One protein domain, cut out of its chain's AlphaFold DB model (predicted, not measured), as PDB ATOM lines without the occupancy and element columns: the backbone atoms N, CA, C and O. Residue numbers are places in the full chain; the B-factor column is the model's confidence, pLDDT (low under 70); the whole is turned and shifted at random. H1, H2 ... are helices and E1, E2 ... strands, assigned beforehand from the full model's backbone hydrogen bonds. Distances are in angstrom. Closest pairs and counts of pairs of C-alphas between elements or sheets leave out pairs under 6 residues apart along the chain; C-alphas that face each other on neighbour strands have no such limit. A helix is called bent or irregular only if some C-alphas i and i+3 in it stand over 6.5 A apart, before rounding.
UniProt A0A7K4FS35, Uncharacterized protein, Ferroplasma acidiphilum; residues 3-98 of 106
ATOM      1  N   LEU A   3     171.819 152.415 140.008       95.81
ATOM      2  CA  LEU A   3     170.361 152.353 140.024       95.81
ATOM      3  C   LEU A   3     169.916 151.648 141.307       95.81
ATOM      4  O   LEU A   3     170.363 150.537 141.589       95.81
ATOM      5  N   VAL A   4     169.055 152.283 142.102       96.25
ATOM      6  CA  VAL A   4     168.693 151.791 143.443       96.25
ATOM      7  C   VAL A   4     167.223 151.398 143.474       96.25
ATOM      8  O   VAL A   4     166.363 152.213 143.145       96.25
ATOM      9  N   ARG A   5     166.928 150.151 143.862       94.81
ATOM     10  CA  ARG A   5     165.559 149.667 144.098       94.81
ATOM     11  C   ARG A   5     164.978 150.379 145.319       94.81
ATOM     12  O   ARG A   5     165.666 150.495 146.326       94.81
ATOM     13  N   ASP A   6     163.727 150.816 145.247       95.06
ATOM     14  CA  ASP A   6     163.049 151.444 146.388       95.06
ATOM     15  C   ASP A   6     162.279 150.389 147.198       95.06
ATOM     16  O   ASP A   6     161.108 150.105 146.937       95.06
ATOM     17  N   TYR A   7     162.967 149.768 148.157       90.69
ATOM     18  CA  TYR A   7     162.373 148.802 149.083       90.69
ATOM     19  C   TYR A   7     161.444 149.473 150.091       90.69
ATOM     20  O   TYR A   7     160.380 148.937 150.394       90.69
ATOM     21  N   ILE A   8     161.817 150.660 150.572       91.50
ATOM     22  CA  ILE A   8     161.103 151.353 151.651       91.50
ATOM     23  C   ILE A   8     159.714 151.790 151.187       91.50
ATOM     24  O   ILE A   8     158.724 151.561 151.875       91.50
ATOM     25  N   ARG A   9     159.615 152.393 149.998       91.50
ATOM     26  CA  ARG A   9     158.340 152.895 149.456       91.50
ATOM     27  C   ARG A   9     157.671 151.913 148.499       91.50
ATOM     28  O   ARG A   9     156.680 152.274 147.868       91.50
ATOM     29  N   LYS A  10     158.228 150.705 148.348       89.81
ATOM     30  CA  LYS A  10     157.759 149.655 147.425       89.81
ATOM     31  C   LYS A  10     157.610 150.139 145.970       89.81
ATOM     32  O   LYS A  10     156.755 149.655 145.231       89.81
ATOM     33  N   LYS A  11     158.446 151.092 145.541       90.50
ATOM     34  CA  LYS A  11     158.492 151.592 144.153       90.50
ATOM     35  C   LYS A  11     159.530 150.836 143.330       90.50
ATOM     36  O   LYS A  11     160.326 150.054 143.850       90.50
ATOM     37  N   PHE A  12     159.539 151.077 142.015       90.69
ATOM     38  CA  PHE A  12     160.512 150.416 141.153       90.69
ATOM     39  C   PHE A  12     161.949 150.858 141.436       90.69
ATOM     40  O   PHE A  12     162.806 150.013 141.675       90.69
ATOM     41  N   TYR A  13     162.199 152.164 141.446       94.31
ATOM     42  CA  TYR A  13     163.513 152.736 141.715       94.31
ATOM     43  C   TYR A  13     163.381 154.011 142.544       94.31
ATOM     44  O   TYR A  13     162.355 154.696 142.492       94.31
ATOM     45  N   VAL A  14     164.430 154.322 143.300       95.62
ATOM     46  CA  VAL A  14     164.528 155.554 144.080       95.62
ATOM     47  C   VAL A  14     164.604 156.747 143.127       95.62
ATOM     48  O   VAL A  14     165.386 156.752 142.184       95.62
ATOM     49  N   ASN A  15     163.815 157.787 143.393       94.00
ATOM     50  CA  ASN A  15     163.825 159.038 142.624       94.00
ATOM     51  C   ASN A  15     164.290 160.259 143.442       94.00
ATOM     52  O   ASN A  15     164.480 161.349 142.895       94.00
ATOM     53  N   ASN A  16     164.465 160.091 144.755       93.19
ATOM     54  CA  ASN A  16     164.861 161.136 145.691       93.19
ATOM     55  C   ASN A  16     166.171 160.748 146.381       93.19
ATOM     56  O   ASN A  16     166.273 159.677 146.974       93.19
ATOM     57  N   GLU A  17     167.139 161.655 146.320       93.88
ATOM     58  CA  GLU A  17     168.491 161.533 146.868       93.88
ATOM     59  C   GLU A  17     168.510 161.146 148.351       93.88
ATOM     60  O   GLU A  17     169.275 160.267 148.744       93.88
ATOM     61  N   LYS A  18     167.590 161.693 149.158       92.88
ATOM     62  CA  LYS A  18     167.486 161.389 150.598       92.88
ATOM     63  C   LYS A  18     167.212 159.911 150.888       92.88
ATOM     64  O   LYS A  18     167.547 159.414 151.956       92.88
ATOM     65  N   ASN A  19     166.617 159.198 149.933       94.25
ATOM     66  CA  ASN A  19     166.266 157.789 150.085       94.25
ATOM     67  C   ASN A  19     167.326 156.847 149.502       94.25
ATOM     68  O   ASN A  19     167.128 155.634 149.548       94.25
ATOM     69  N   VAL A  20     168.420 157.363 148.933       94.88
ATOM     70  CA  VAL A  20     169.427 156.538 148.254       94.88
ATOM     71  C   VAL A  20     170.194 155.674 149.244       94.88
ATOM     72  O   VAL A  20     170.178 154.459 149.097       94.88
ATOM     73  N   ALA A  21     170.808 156.271 150.268       93.62
ATOM     74  CA  ALA A  21     171.589 155.537 151.266       93.62
ATOM     75  C   ALA A  21     170.794 154.416 151.973       93.62
ATOM     76  O   ALA A  21     171.251 153.270 151.939       93.62
ATOM     77  N   PRO A  22     169.596 154.671 152.548       93.88
ATOM     78  CA  PRO A  22     168.875 153.626 153.274       93.88
ATOM     79  C   PRO A  22     168.380 152.507 152.347       93.88
ATOM     80  O   PRO A  22     168.444 151.337 152.713       93.88
ATOM     81  N   ASN A  23     167.961 152.818 151.115       95.75
ATOM     82  CA  ASN A  23     167.576 151.775 150.163       95.75
ATOM     83  C   ASN A  23     168.779 151.010 149.600       95.75
ATOM     84  O   ASN A  23     168.677 149.807 149.380       95.75
ATOM     85  N   LEU A  24     169.912 151.674 149.358       95.38
ATOM     86  CA  LEU A  24     171.117 151.024 148.845       95.38
ATOM     87  C   LEU A  24     171.650 149.987 149.837       95.38
ATOM     88  O   LEU A  24     172.013 148.891 149.415       95.38
ATOM     89  N   LYS A  25     171.622 150.302 151.138       94.56
ATOM     90  CA  LYS A  25     171.949 149.348 152.202       94.56
ATOM     91  C   LYS A  25     171.067 148.097 152.124       94.56
ATOM     92  O   LYS A  25     171.595 147.002 151.969       94.56
ATOM     93  N   LEU A  26     169.744 148.270 152.073       94.00
ATOM     94  CA  LEU A  26     168.793 147.155 151.945       94.00
ATOM     95  C   LEU A  26     168.999 146.334 150.662       94.00
ATOM     96  O   LEU A  26     168.883 145.110 150.677       94.00
ATOM     97  N   VAL A  27     169.317 146.990 149.538       94.69
ATOM     98  CA  VAL A  27     169.643 146.300 148.279       94.69
ATOM     99  C   VAL A  27     170.842 145.383 148.464       94.69
ATOM    100  O   VAL A  27     170.792 144.238 148.020       94.69
ATOM    101  N   ILE A  28     171.903 145.887 149.088       94.62
ATOM    102  CA  ILE A  28     173.149 145.150 149.278       94.62
ATOM    103  C   ILE A  28     172.948 144.005 150.261       94.62
ATOM    104  O   ILE A  28     173.292 142.878 149.930       94.62
ATOM    105  N   GLU A  29     172.332 144.252 151.414       92.94
ATOM    106  CA  GLU A  29     172.059 143.216 152.416       92.94
ATOM    107  C   GLU A  29     171.202 142.084 151.830       92.94
ATOM    108  O   GLU A  29     171.540 140.908 151.962       92.94
ATOM    109  N   ASN A  30     170.150 142.420 151.072       92.69
ATOM    110  CA  ASN A  30     169.351 141.417 150.369       92.69
ATOM    111  C   ASN A  30     170.172 140.656 149.312       92.69
ATOM    112  O   ASN A  30     169.944 139.467 149.109       92.69
ATOM    113  N   GLN A  31     171.094 141.318 148.607       93.12
ATOM    114  CA  GLN A  31     171.957 140.661 147.619       93.12
ATOM    115  C   GLN A  31     172.960 139.708 148.276       93.12
ATOM    116  O   GLN A  31     173.111 138.587 147.799       93.12
ATOM    117  N   LEU A  32     173.606 140.136 149.362       94.19
ATOM    118  CA  LEU A  32     174.538 139.321 150.141       94.19
ATOM    119  C   LEU A  32     173.850 138.060 150.667       94.19
ATOM    120  O   LEU A  32     174.340 136.957 150.437       94.19
ATOM    121  N   SER A  33     172.663 138.213 151.252       94.50
ATOM    122  CA  SER A  33     171.896 137.079 151.764       94.50
ATOM    123  C   SER A  33     171.414 136.151 150.642       94.50
ATOM    124  O   SER A  33     171.696 134.955 150.664       94.50
ATOM    125  N   LYS A  34     170.733 136.679 149.614       92.50
ATOM    126  CA  LYS A  34     170.056 135.835 148.612       92.50
ATOM    127  C   LYS A  34     170.962 135.241 147.543       92.50
ATOM    128  O   LYS A  34     170.669 134.155 147.062       92.50
ATOM    129  N   PHE A  35     171.996 135.964 147.114       91.12
ATOM    130  CA  PHE A  35     172.859 135.507 146.020       91.12
ATOM    131  C   PHE A  35     174.152 134.873 146.514       91.12
ATOM    132  O   PHE A  35     174.698 134.022 145.822       91.12
ATOM    133  N   PHE A  36     174.633 135.278 147.691       92.19
ATOM    134  CA  PHE A  36     175.920 134.826 148.215       92.19
ATOM    135  C   PHE A  36     175.796 134.001 149.501       92.19
ATOM    136  O   PHE A  36     176.801 133.483 149.974       92.19
ATOM    137  N   GLY A  37     174.593 133.856 150.070       92.94
ATOM    138  CA  GLY A  37     174.377 133.111 151.316       92.94
ATOM    139  C   GLY A  37     174.991 133.778 152.550       92.94
ATOM    140  O   GLY A  37     175.105 133.149 153.599       92.94
ATOM    141  N   ILE A  38     175.395 135.046 152.440       93.00
ATOM    142  CA  ILE A  38     176.073 135.786 153.502       93.00
ATOM    143  C   ILE A  38     175.020 136.521 154.333       93.00
ATOM    144  O   ILE A  38     174.443 137.517 153.894       93.00
ATOM    145  N   ASN A  39     174.787 136.032 155.549       90.50
ATOM    146  CA  ASN A  39     173.827 136.604 156.490       90.50
ATOM    147  C   ASN A  39     174.551 137.353 157.620       90.50
ATOM    148  O   ASN A  39     175.626 136.952 158.048       90.50
ATOM    149  N   GLY A  40     173.953 138.438 158.119       82.19
ATOM    150  CA  GLY A  40     174.484 139.188 159.266       82.19
ATOM    151  C   GLY A  40     175.664 140.124 158.967       82.19
ATOM    152  O   GLY A  40     176.149 140.788 159.880       82.19
ATOM    153  N   SER A  41     176.117 140.237 157.713       84.31
ATOM    154  CA  SER A  41     177.112 141.248 157.338       84.31
ATOM    155  C   SER A  41     176.514 142.650 157.390       84.31
ATOM    156  O   SER A  41     175.464 142.911 156.804       84.31
ATOM    157  N   SER A  42     177.217 143.572 158.049       81.69
ATOM    158  CA  SER A  42     176.849 144.984 158.061       81.69
ATOM    159  C   SER A  42     177.628 145.756 156.996       81.69
ATOM    160  O   SER A  42     178.845 145.627 156.858       81.69
ATOM    161  N   VAL A  43     176.897 146.563 156.227       90.88
ATOM    162  CA  VAL A  43     177.461 147.542 155.294       90.88
ATOM    163  C   VAL A  43     176.966 148.914 155.719       90.88
ATOM    164  O   VAL A  43     175.760 149.124 155.884       90.88
ATOM    165  N   ASN A  44     177.888 149.849 155.907       92.75
ATOM    166  CA  ASN A  44     177.570 151.215 156.295       92.75
ATOM    167  C   ASN A  44     178.117 152.208 155.274       92.75
ATOM    168  O   ASN A  44     179.149 151.987 154.645       92.75
ATOM    169  N   PHE A  45     177.391 153.311 155.122       91.75
ATOM    170  CA  PHE A  45     177.741 154.406 154.232       91.75
ATOM    171  C   PHE A  45     177.899 155.679 155.051       91.75
ATOM    172  O   PHE A  45     177.006 156.021 155.826       91.75
ATOM    173  N   THR A  46     178.998 156.397 154.853       92.06
ATOM    174  CA  THR A  46     179.238 157.711 155.460       92.06
ATOM    175  C   THR A  46     179.580 158.731 154.380       92.06
ATOM    176  O   THR A  46     180.137 158.390 153.335       92.06
ATOM    177  N   ASN A  47     179.181 159.988 154.598       91.25
ATOM    178  CA  ASN A  47     179.407 161.105 153.668       91.25
ATOM    179  C   ASN A  47     178.914 160.841 152.232       91.25
ATOM    180  O   ASN A  47     179.489 161.330 151.259       91.25
ATOM    181  N   LEU A  48     177.844 160.050 152.092       93.19
ATOM    182  CA  LEU A  48     177.298 159.694 150.790       93.19
ATOM    183  C   LEU A  48     176.646 160.919 150.140       93.19
ATOM    184  O   LEU A  48     175.643 161.431 150.634       93.19
ATOM    185  N   THR A  49     177.185 161.345 149.003       95.19
ATOM    186  CA  THR A  49     176.695 162.491 148.236       95.19
ATOM    187  C   THR A  49     176.073 162.006 146.929       95.19
ATOM    188  O   THR A  49     176.781 161.801 145.938       95.19
ATOM    189  N   PRO A  50     174.752 161.769 146.895       95.81
ATOM    190  CA  PRO A  50     174.067 161.379 145.676       95.81
ATOM    191  C   PRO A  50     173.828 162.575 144.755       95.81
ATOM    192  O   PRO A  50     173.349 163.616 145.186       95.81
ATOM    193  N   ARG A  51     174.106 162.396 143.462       96.12
ATOM    194  CA  ARG A  51     173.712 163.324 142.396       96.12
ATOM    195  C   ARG A  51     172.872 162.596 141.363       96.12
ATOM    196  O   ARG A  51     173.343 161.623 140.765       96.12
ATOM    197  N   LYS A  52     171.638 163.048 141.136       96.12
ATOM    198  CA  LYS A  52     170.751 162.460 140.117       96.12
ATOM    199  C   LYS A  52     171.399 162.428 138.732       96.12
ATOM    200  O   LYS A  52     172.004 163.394 138.277       96.12
ATOM    201  N   LYS A  53     171.190 161.320 138.028       95.06
ATOM    202  CA  LYS A  53     171.527 161.144 136.616       95.06
ATOM    203  C   LYS A  53     170.404 160.376 135.930       95.06
ATOM    204  O   LYS A  53     169.970 159.336 136.422       95.06
ATOM    205  N   SER A  54     169.930 160.876 134.793       94.06
ATOM    206  CA  SER A  54     168.970 160.134 133.974       94.06
ATOM    207  C   SER A  54     169.663 158.932 133.332       94.06
ATOM    208  O   SER A  54     170.753 159.068 132.775       94.06
ATOM    209  N   ILE A  55     169.054 157.755 133.443       92.25
ATOM    210  CA  ILE A  55     169.518 156.516 132.824       92.25
ATOM    211  C   ILE A  55     168.415 156.031 131.900       92.25
ATOM    212  O   ILE A  55     167.280 155.813 132.323       92.25
ATOM    213  N   ARG A  56     168.766 155.826 130.636       89.75
ATOM    214  CA  ARG A  56     167.899 155.183 129.660       89.75
ATOM    215  C   ARG A  56     168.331 153.732 129.516       89.75
ATOM    216  O   ARG A  56     169.488 153.464 129.216       89.75
ATOM    217  N   ILE A  57     167.407 152.812 129.762       86.00
ATOM    218  CA  ILE A  57     167.622 151.378 129.590       86.00
ATOM    219  C   ILE A  57     166.714 150.922 128.456       86.00
ATOM    220  O   ILE A  57     165.484 150.944 128.596       86.00
ATOM    221  N   SER A  58     167.323 150.528 127.340       81.31
ATOM    222  CA  SER A  58     166.636 149.849 126.250       81.31
ATOM    223  C   SER A  58     166.406 148.387 126.638       81.31
ATOM    224  O   SER A  58     167.287 147.706 127.158       81.31
ATOM    225  N   SER A  59     165.186 147.907 126.422       72.44
ATOM    226  CA  SER A  59     164.880 146.476 126.427       72.44
ATOM    227  C   SER A  59     164.722 146.038 124.978       72.44
ATOM    228  O   SER A  59     164.083 146.777 124.226       72.44
ATOM    229  N   ASN A  60     165.298 144.889 124.601       61.50
ATOM    230  CA  ASN A  60     165.357 144.336 123.239       61.50
ATOM    231  C   ASN A  60     164.009 144.399 122.486       61.50
ATOM    232  O   ASN A  60     163.268 143.420 122.423       61.50
ATOM    233  N   GLY A  61     163.703 145.552 121.884       57.34
ATOM    234  CA  GLY A  61     162.776 145.674 120.767       57.34
ATOM    235  C   GLY A  61     161.559 146.595 120.891       57.34
ATOM    236  O   GLY A  61     161.012 146.883 119.835       57.34
ATOM    237  N   LYS A  62     161.071 147.062 122.062       59.47
ATOM    238  CA  LYS A  62     159.766 147.798 122.070       59.47
ATOM    239  C   LYS A  62     159.556 148.961 123.052       59.47
ATOM    240  O   LYS A  62     158.622 149.732 122.843       59.47
ATOM    241  N   LYS A  63     160.360 149.137 124.109       70.00
ATOM    242  CA  LYS A  63     160.180 150.275 125.038       70.00
ATOM    243  C   LYS A  63     161.489 150.681 125.703       70.00
ATOM    244  O   LYS A  63     162.089 149.894 126.435       70.00
ATOM    245  N   GLU A  64     161.908 151.920 125.471       73.81
ATOM    246  CA  GLU A  64     162.937 152.555 126.287       73.81
ATOM    247  C   GLU A  64     162.333 152.906 127.646       73.81
ATOM    248  O   GLU A  64     161.272 153.526 127.732       73.81
ATOM    249  N   SER A  65     163.002 152.504 128.724       81.62
ATOM    250  CA  SER A  65     162.648 152.958 130.066       81.62
ATOM    251  C   SER A  65     163.624 154.044 130.497       81.62
ATOM    252  O   SER A  65     164.838 153.835 130.515       81.62
ATOM    253  N   VAL A  66     163.098 155.220 130.833       87.56
ATOM    254  CA  VAL A  66     163.876 156.291 131.460       87.56
ATOM    255  C   VAL A  66     163.703 156.158 132.968       87.56
ATOM    256  O   VAL A  66     162.585 156.148 133.477       87.56
ATOM    257  N   SER A  67     164.808 155.995 133.683       90.81
ATOM    258  CA  SER A  67     164.852 155.853 135.138       90.81
ATOM    259  C   SER A  67     165.859 156.828 135.737       90.81
ATOM    260  O   SER A  67     166.805 157.262 135.082       90.81
ATOM    261  N   THR A  68     165.673 157.176 137.006       94.12
ATOM    262  CA  THR A  68     166.634 157.998 137.745       94.12
ATOM    263  C   THR A  68     167.670 157.099 138.404       94.12
ATOM    264  O   THR A  68     167.339 156.294 139.270       94.12
ATOM    265  N   GLY A  69     168.926 157.241 137.996       95.56
ATOM    266  CA  GLY A  69     170.071 156.740 138.740       95.56
ATOM    267  C   GLY A  69     170.795 157.856 139.481       95.56
ATOM    268  O   GLY A  69     170.393 159.019 139.447       95.56
ATOM    269  N   PHE A  70     171.889 157.495 140.141       97.44
ATOM    270  CA  PHE A  70     172.671 158.414 140.958       97.44
ATOM    271  C   PHE A  70     174.163 158.196 140.728       97.44
ATOM    272  O   PHE A  70     174.647 157.065 140.742       97.44
ATOM    273  N   ASN A  71     174.909 159.272 140.511       96.44
ATOM    274  CA  ASN A  71     176.350 159.259 140.724       96.44
ATOM    275  C   ASN A  71     176.589 159.466 142.216       96.44
ATOM    276  O   ASN A  71     176.013 160.387 142.793       96.44
ATOM    277  N   LEU A  72     177.390 158.599 142.826       94.94
ATOM    278  CA  LEU A  72     177.687 158.657 144.250       94.94
ATOM    279  C   LEU A  72     179.167 158.917 144.466       94.94
ATOM    280  O   LEU A  72     180.001 158.341 143.772       94.94
ATOM    281  N   SER A  73     179.458 159.709 145.484       94.94
ATOM    282  CA  SER A  73     180.747 159.743 146.164       94.94
ATOM    283  C   SER A  73     180.512 159.573 147.662       94.94
ATOM    284  O   SER A  73     179.433 159.896 148.163       94.94
ATOM    285  N   GLY A  74     181.490 159.024 148.373       94.56
ATOM    286  CA  GLY A  74     181.415 158.803 149.813       94.56
ATOM    287  C   GLY A  74     182.210 157.577 150.233       94.56
ATOM    288  O   GLY A  74     182.941 156.994 149.433       94.56
ATOM    289  N   THR A  75     182.025 157.174 151.483       94.81
ATOM    290  CA  THR A  75     182.762 156.069 152.092       94.81
ATOM    291  C   THR A  75     181.825 154.898 152.356       94.81
ATOM    292  O   THR A  75     180.710 155.074 152.853       94.81
ATOM    293  N   ILE A  76     182.292 153.695 152.032       94.50
ATOM    294  CA  ILE A  76     181.643 152.427 152.362       94.50
ATOM    295  C   ILE A  76     182.518 151.675 153.364       94.50
ATOM    296  O   ILE A  76     183.724 151.544 153.166       94.50
ATOM    297  N   THR A  77     181.915 151.179 154.440       94.31
ATOM    298  CA  THR A  77     182.591 150.343 155.436       94.31
ATOM    299  C   THR A  77     181.866 149.012 155.575       94.31
ATOM    300  O   THR A  77     180.644 148.956 155.712       94.31
ATOM    301  N   ALA A  78     182.636 147.930 155.490       94.62
ATOM    302  CA  ALA A  78     182.200 146.552 155.672       94.62
ATOM    303  C   ALA A  78     183.440 145.668 155.900       94.62
ATOM    304  O   ALA A  78     184.573 146.153 155.853       94.62
ATOM    305  N   GLN A  79     183.235 144.369 156.115       95.12
ATOM    306  CA  GLN A  79     184.330 143.397 156.141       95.12
ATOM    307  C   GLN A  79     185.096 143.390 154.798       95.12
ATOM    308  O   GLN A  79     184.461 143.553 153.750       95.12
ATOM    309  N   PRO A  80     186.426 143.170 154.792       94.69
ATOM    310  CA  PRO A  80     187.242 143.229 153.575       94.69
ATOM    311  C   PRO A  80     186.735 142.348 152.424       94.69
ATOM    312  O   PRO A  80     186.658 142.811 151.286       94.69
ATOM    313  N   ASP A  81     186.306 141.118 152.714       94.38
ATOM    314  CA  ASP A  81     185.797 140.193 151.693       94.38
ATOM    315  C   ASP A  81     184.486 140.682 151.069       94.38
ATOM    316  O   ASP A  81     184.276 140.562 149.861       94.38
ATOM    317  N   ILE A  82     183.632 141.319 151.875       95.25
ATOM    318  CA  ILE A  82     182.384 141.932 151.413       95.25
ATOM    319  C   ILE A  82     182.686 143.132 150.523       95.25
ATOM    320  O   ILE A  82     182.097 143.261 149.455       95.25
ATOM    321  N   LEU A  83     183.631 143.992 150.917       95.25
ATOM    322  CA  LEU A  83     184.054 145.122 150.089       95.25
ATOM    323  C   LEU A  83     184.602 144.649 148.743       95.25
ATOM    324  O   LEU A  83     184.196 145.169 147.705       95.25
ATOM    325  N   LYS A  84     185.463 143.626 148.750       95.12
ATOM    326  CA  LYS A  84     186.017 143.021 147.534       95.12
ATOM    327  C   LYS A  84     184.913 142.463 146.638       95.12
ATOM    328  O   LYS A  84     184.890 142.730 145.439       95.12
ATOM    329  N   LEU A  85     183.959 141.737 147.213       95.00
ATOM    330  CA  LEU A  85     182.822 141.188 146.481       95.00
ATOM    331  C   LEU A  85     181.954 142.292 145.858       95.00
ATOM    332  O   LEU A  85     181.629 142.235 144.672       95.00
ATOM    333  N   LEU A  86     181.611 143.325 146.630       94.81
ATOM    334  CA  LEU A  86     180.825 144.466 146.156       94.81
ATOM    335  C   LEU A  86     181.566 145.303 145.108       94.81
ATOM    336  O   LEU A  86     180.920 145.885 144.233       94.81
ATOM    337  N   TYR A  87     182.899 145.350 145.171       95.31
ATOM    338  CA  TYR A  87     183.742 145.983 144.162       95.31
ATOM    339  C   TYR A  87     183.562 145.318 142.797       95.31
ATOM    340  O   TYR A  87     183.174 145.981 141.837       95.31
ATOM    341  N   TYR A  88     183.719 143.995 142.728       94.00
ATOM    342  CA  TYR A  88     183.605 143.267 141.462       94.00
ATOM    343  C   TYR A  88     182.165 143.088 140.972       94.00
ATOM    344  O   TYR A  88     181.908 143.126 139.771       94.00
ATOM    345  N   LYS A  89     181.201 142.910 141.879       93.94
ATOM    346  CA  LYS A  89     179.789 142.714 141.513       93.94
ATOM    347  C   LYS A  89     179.075 144.025 141.146       93.94
ATOM    348  O   LYS A  89     178.058 143.998 140.443       93.94
ATOM    349  N   GLY A  90     179.573 145.162 141.635       95.81
ATOM    350  CA  GLY A  90     178.973 146.485 141.470       95.81
ATOM    351  C   GLY A  90     177.813 146.765 142.433       95.81
ATOM    352  O   GLY A  90     177.112 145.872 142.915       95.81
ATOM    353  N   LEU A  91     177.556 148.039 142.711       95.56
ATOM    354  CA  LEU A  91     176.540 148.473 143.673       95.56
ATOM    355  C   LEU A  91     175.160 148.657 143.025       95.56
ATOM    356  O   LEU A  91     175.023 149.120 141.894       95.56
ATOM    357  N   GLY A  92     174.102 148.343 143.774       95.00
ATOM    358  CA  GLY A  92     172.726 148.564 143.331       95.00
ATOM    359  C   GLY A  92     172.194 147.494 142.369       95.00
ATOM    360  O   GLY A  92     172.483 146.300 142.496       95.00
ATOM    361  N   SER A  93     171.329 147.922 141.449       93.19
ATOM    362  CA  SER A  93     170.568 147.084 140.515       93.19
ATOM    363  C   SER A  93     171.092 147.180 139.082       93.19
ATOM    364  O   SER A  93     171.697 148.180 138.706       93.19
ATOM    365  N   LYS A  94     170.770 146.164 138.265       91.88
ATOM    366  CA  LYS A  94     171.087 146.109 136.825       91.88
ATOM    367  C   LYS A  94     172.591 146.237 136.530       91.88
ATOM    368  O   LYS A  94     172.982 146.850 135.542       91.88
ATOM    369  N   THR A  95     173.426 145.625 137.370       94.19
ATOM    370  CA  THR A  95     174.887 145.685 137.225       94.19
ATOM    371  C   THR A  95     175.394 144.996 135.959       94.19
ATOM    372  O   THR A  95     176.352 145.459 135.353       94.19
ATOM    373  N   SER A  96     174.673 143.985 135.465       91.19
ATOM    374  CA  SER A  96     174.944 143.344 134.169       91.19
ATOM    375  C   SER A  96     174.781 144.264 132.950       91.19
ATOM    376  O   SER A  96     175.216 143.903 131.865       91.19
ATOM    377  N   LEU A  97     174.167 145.445 133.107       91.25
ATOM    378  CA  LEU A  97     174.033 146.461 132.054       91.25
ATOM    379  C   LEU A  97     175.113 147.555 132.149       91.25
ATOM    380  O   LEU A  97     174.935 148.643 131.608       91.25
ATOM    381  N   GLY A  98     176.197 147.314 132.896       91.88
ATOM    382  CA  GLY A  98     177.277 148.286 133.098       91.88
ATOM    383  C   GLY A  98     176.955 149.390 134.114       91.88
ATOM    384  O   GLY A  98     177.613 150.429 134.143       91.88
TER     385      GLY A  98
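This is residues 3 to 98 of the 106 residues of an uncharacterized protein of Ferroplasma acidiphilum (UniProt A0A7K4FS35). A long two-stranded hairpin, E1 and E2, bends over like an arch, and H1 runs from near the bend across its open side. The short H2 follows at the far end of E2, near H1. The printed part has 96 residues, with two named helices and two named strands in the order H1, E1, E2, H2; the sheet E1 - E2 is antiparallel, and the class is mixed, helices and strands. It is compact, with a radius of gyration of the C-alphas of 13.7 A, and spans 41 by 27 by 23 A, only just elongated.

Start at the hairpin of E1, residues 44 to 59, and E2, residues 63 to 77, antiparallel neighbours at 161 degrees. Look for N 51 and O 71, 2.8 A apart, and N 44 and O 77, 2.9 A, both within hydrogen-bond range. E1 bends by 108 degrees at residue 47, and E2 by 79 degrees at residue 74. Next find H1, residues 17 to 36: its closest C-alphas to E1 are Glu 17 and Pro 50, 5.7 A apart. H1 is irregular, with C-alphas 18 and 21 7.2 A apart. H2, residues 80 to 89, is near H1, with 6 pairs of C-alphas within 10 A, and apart from E1. Every O i to N i+4 pair is within hydrogen-bond range in H2, and 14 of 16 are in H1.

Find C-alpha 17 at (168.491, 161.533, 146.868); from there H1 runs 27.8 A. E1 begins at C-alpha 44, (177.570, 151.215, 156.295), and runs 32.8 A; E2 runs 37.8 A. H2 runs 14.2 A to C-alpha 89 at (179.789, 142.714, 141.513).

The two C-alphas farthest apart, Lys 62 and Gln 79, are 42.2 A apart. The printed part has no cut and no long link. Residues 60 to 62 are under pLDDT 70.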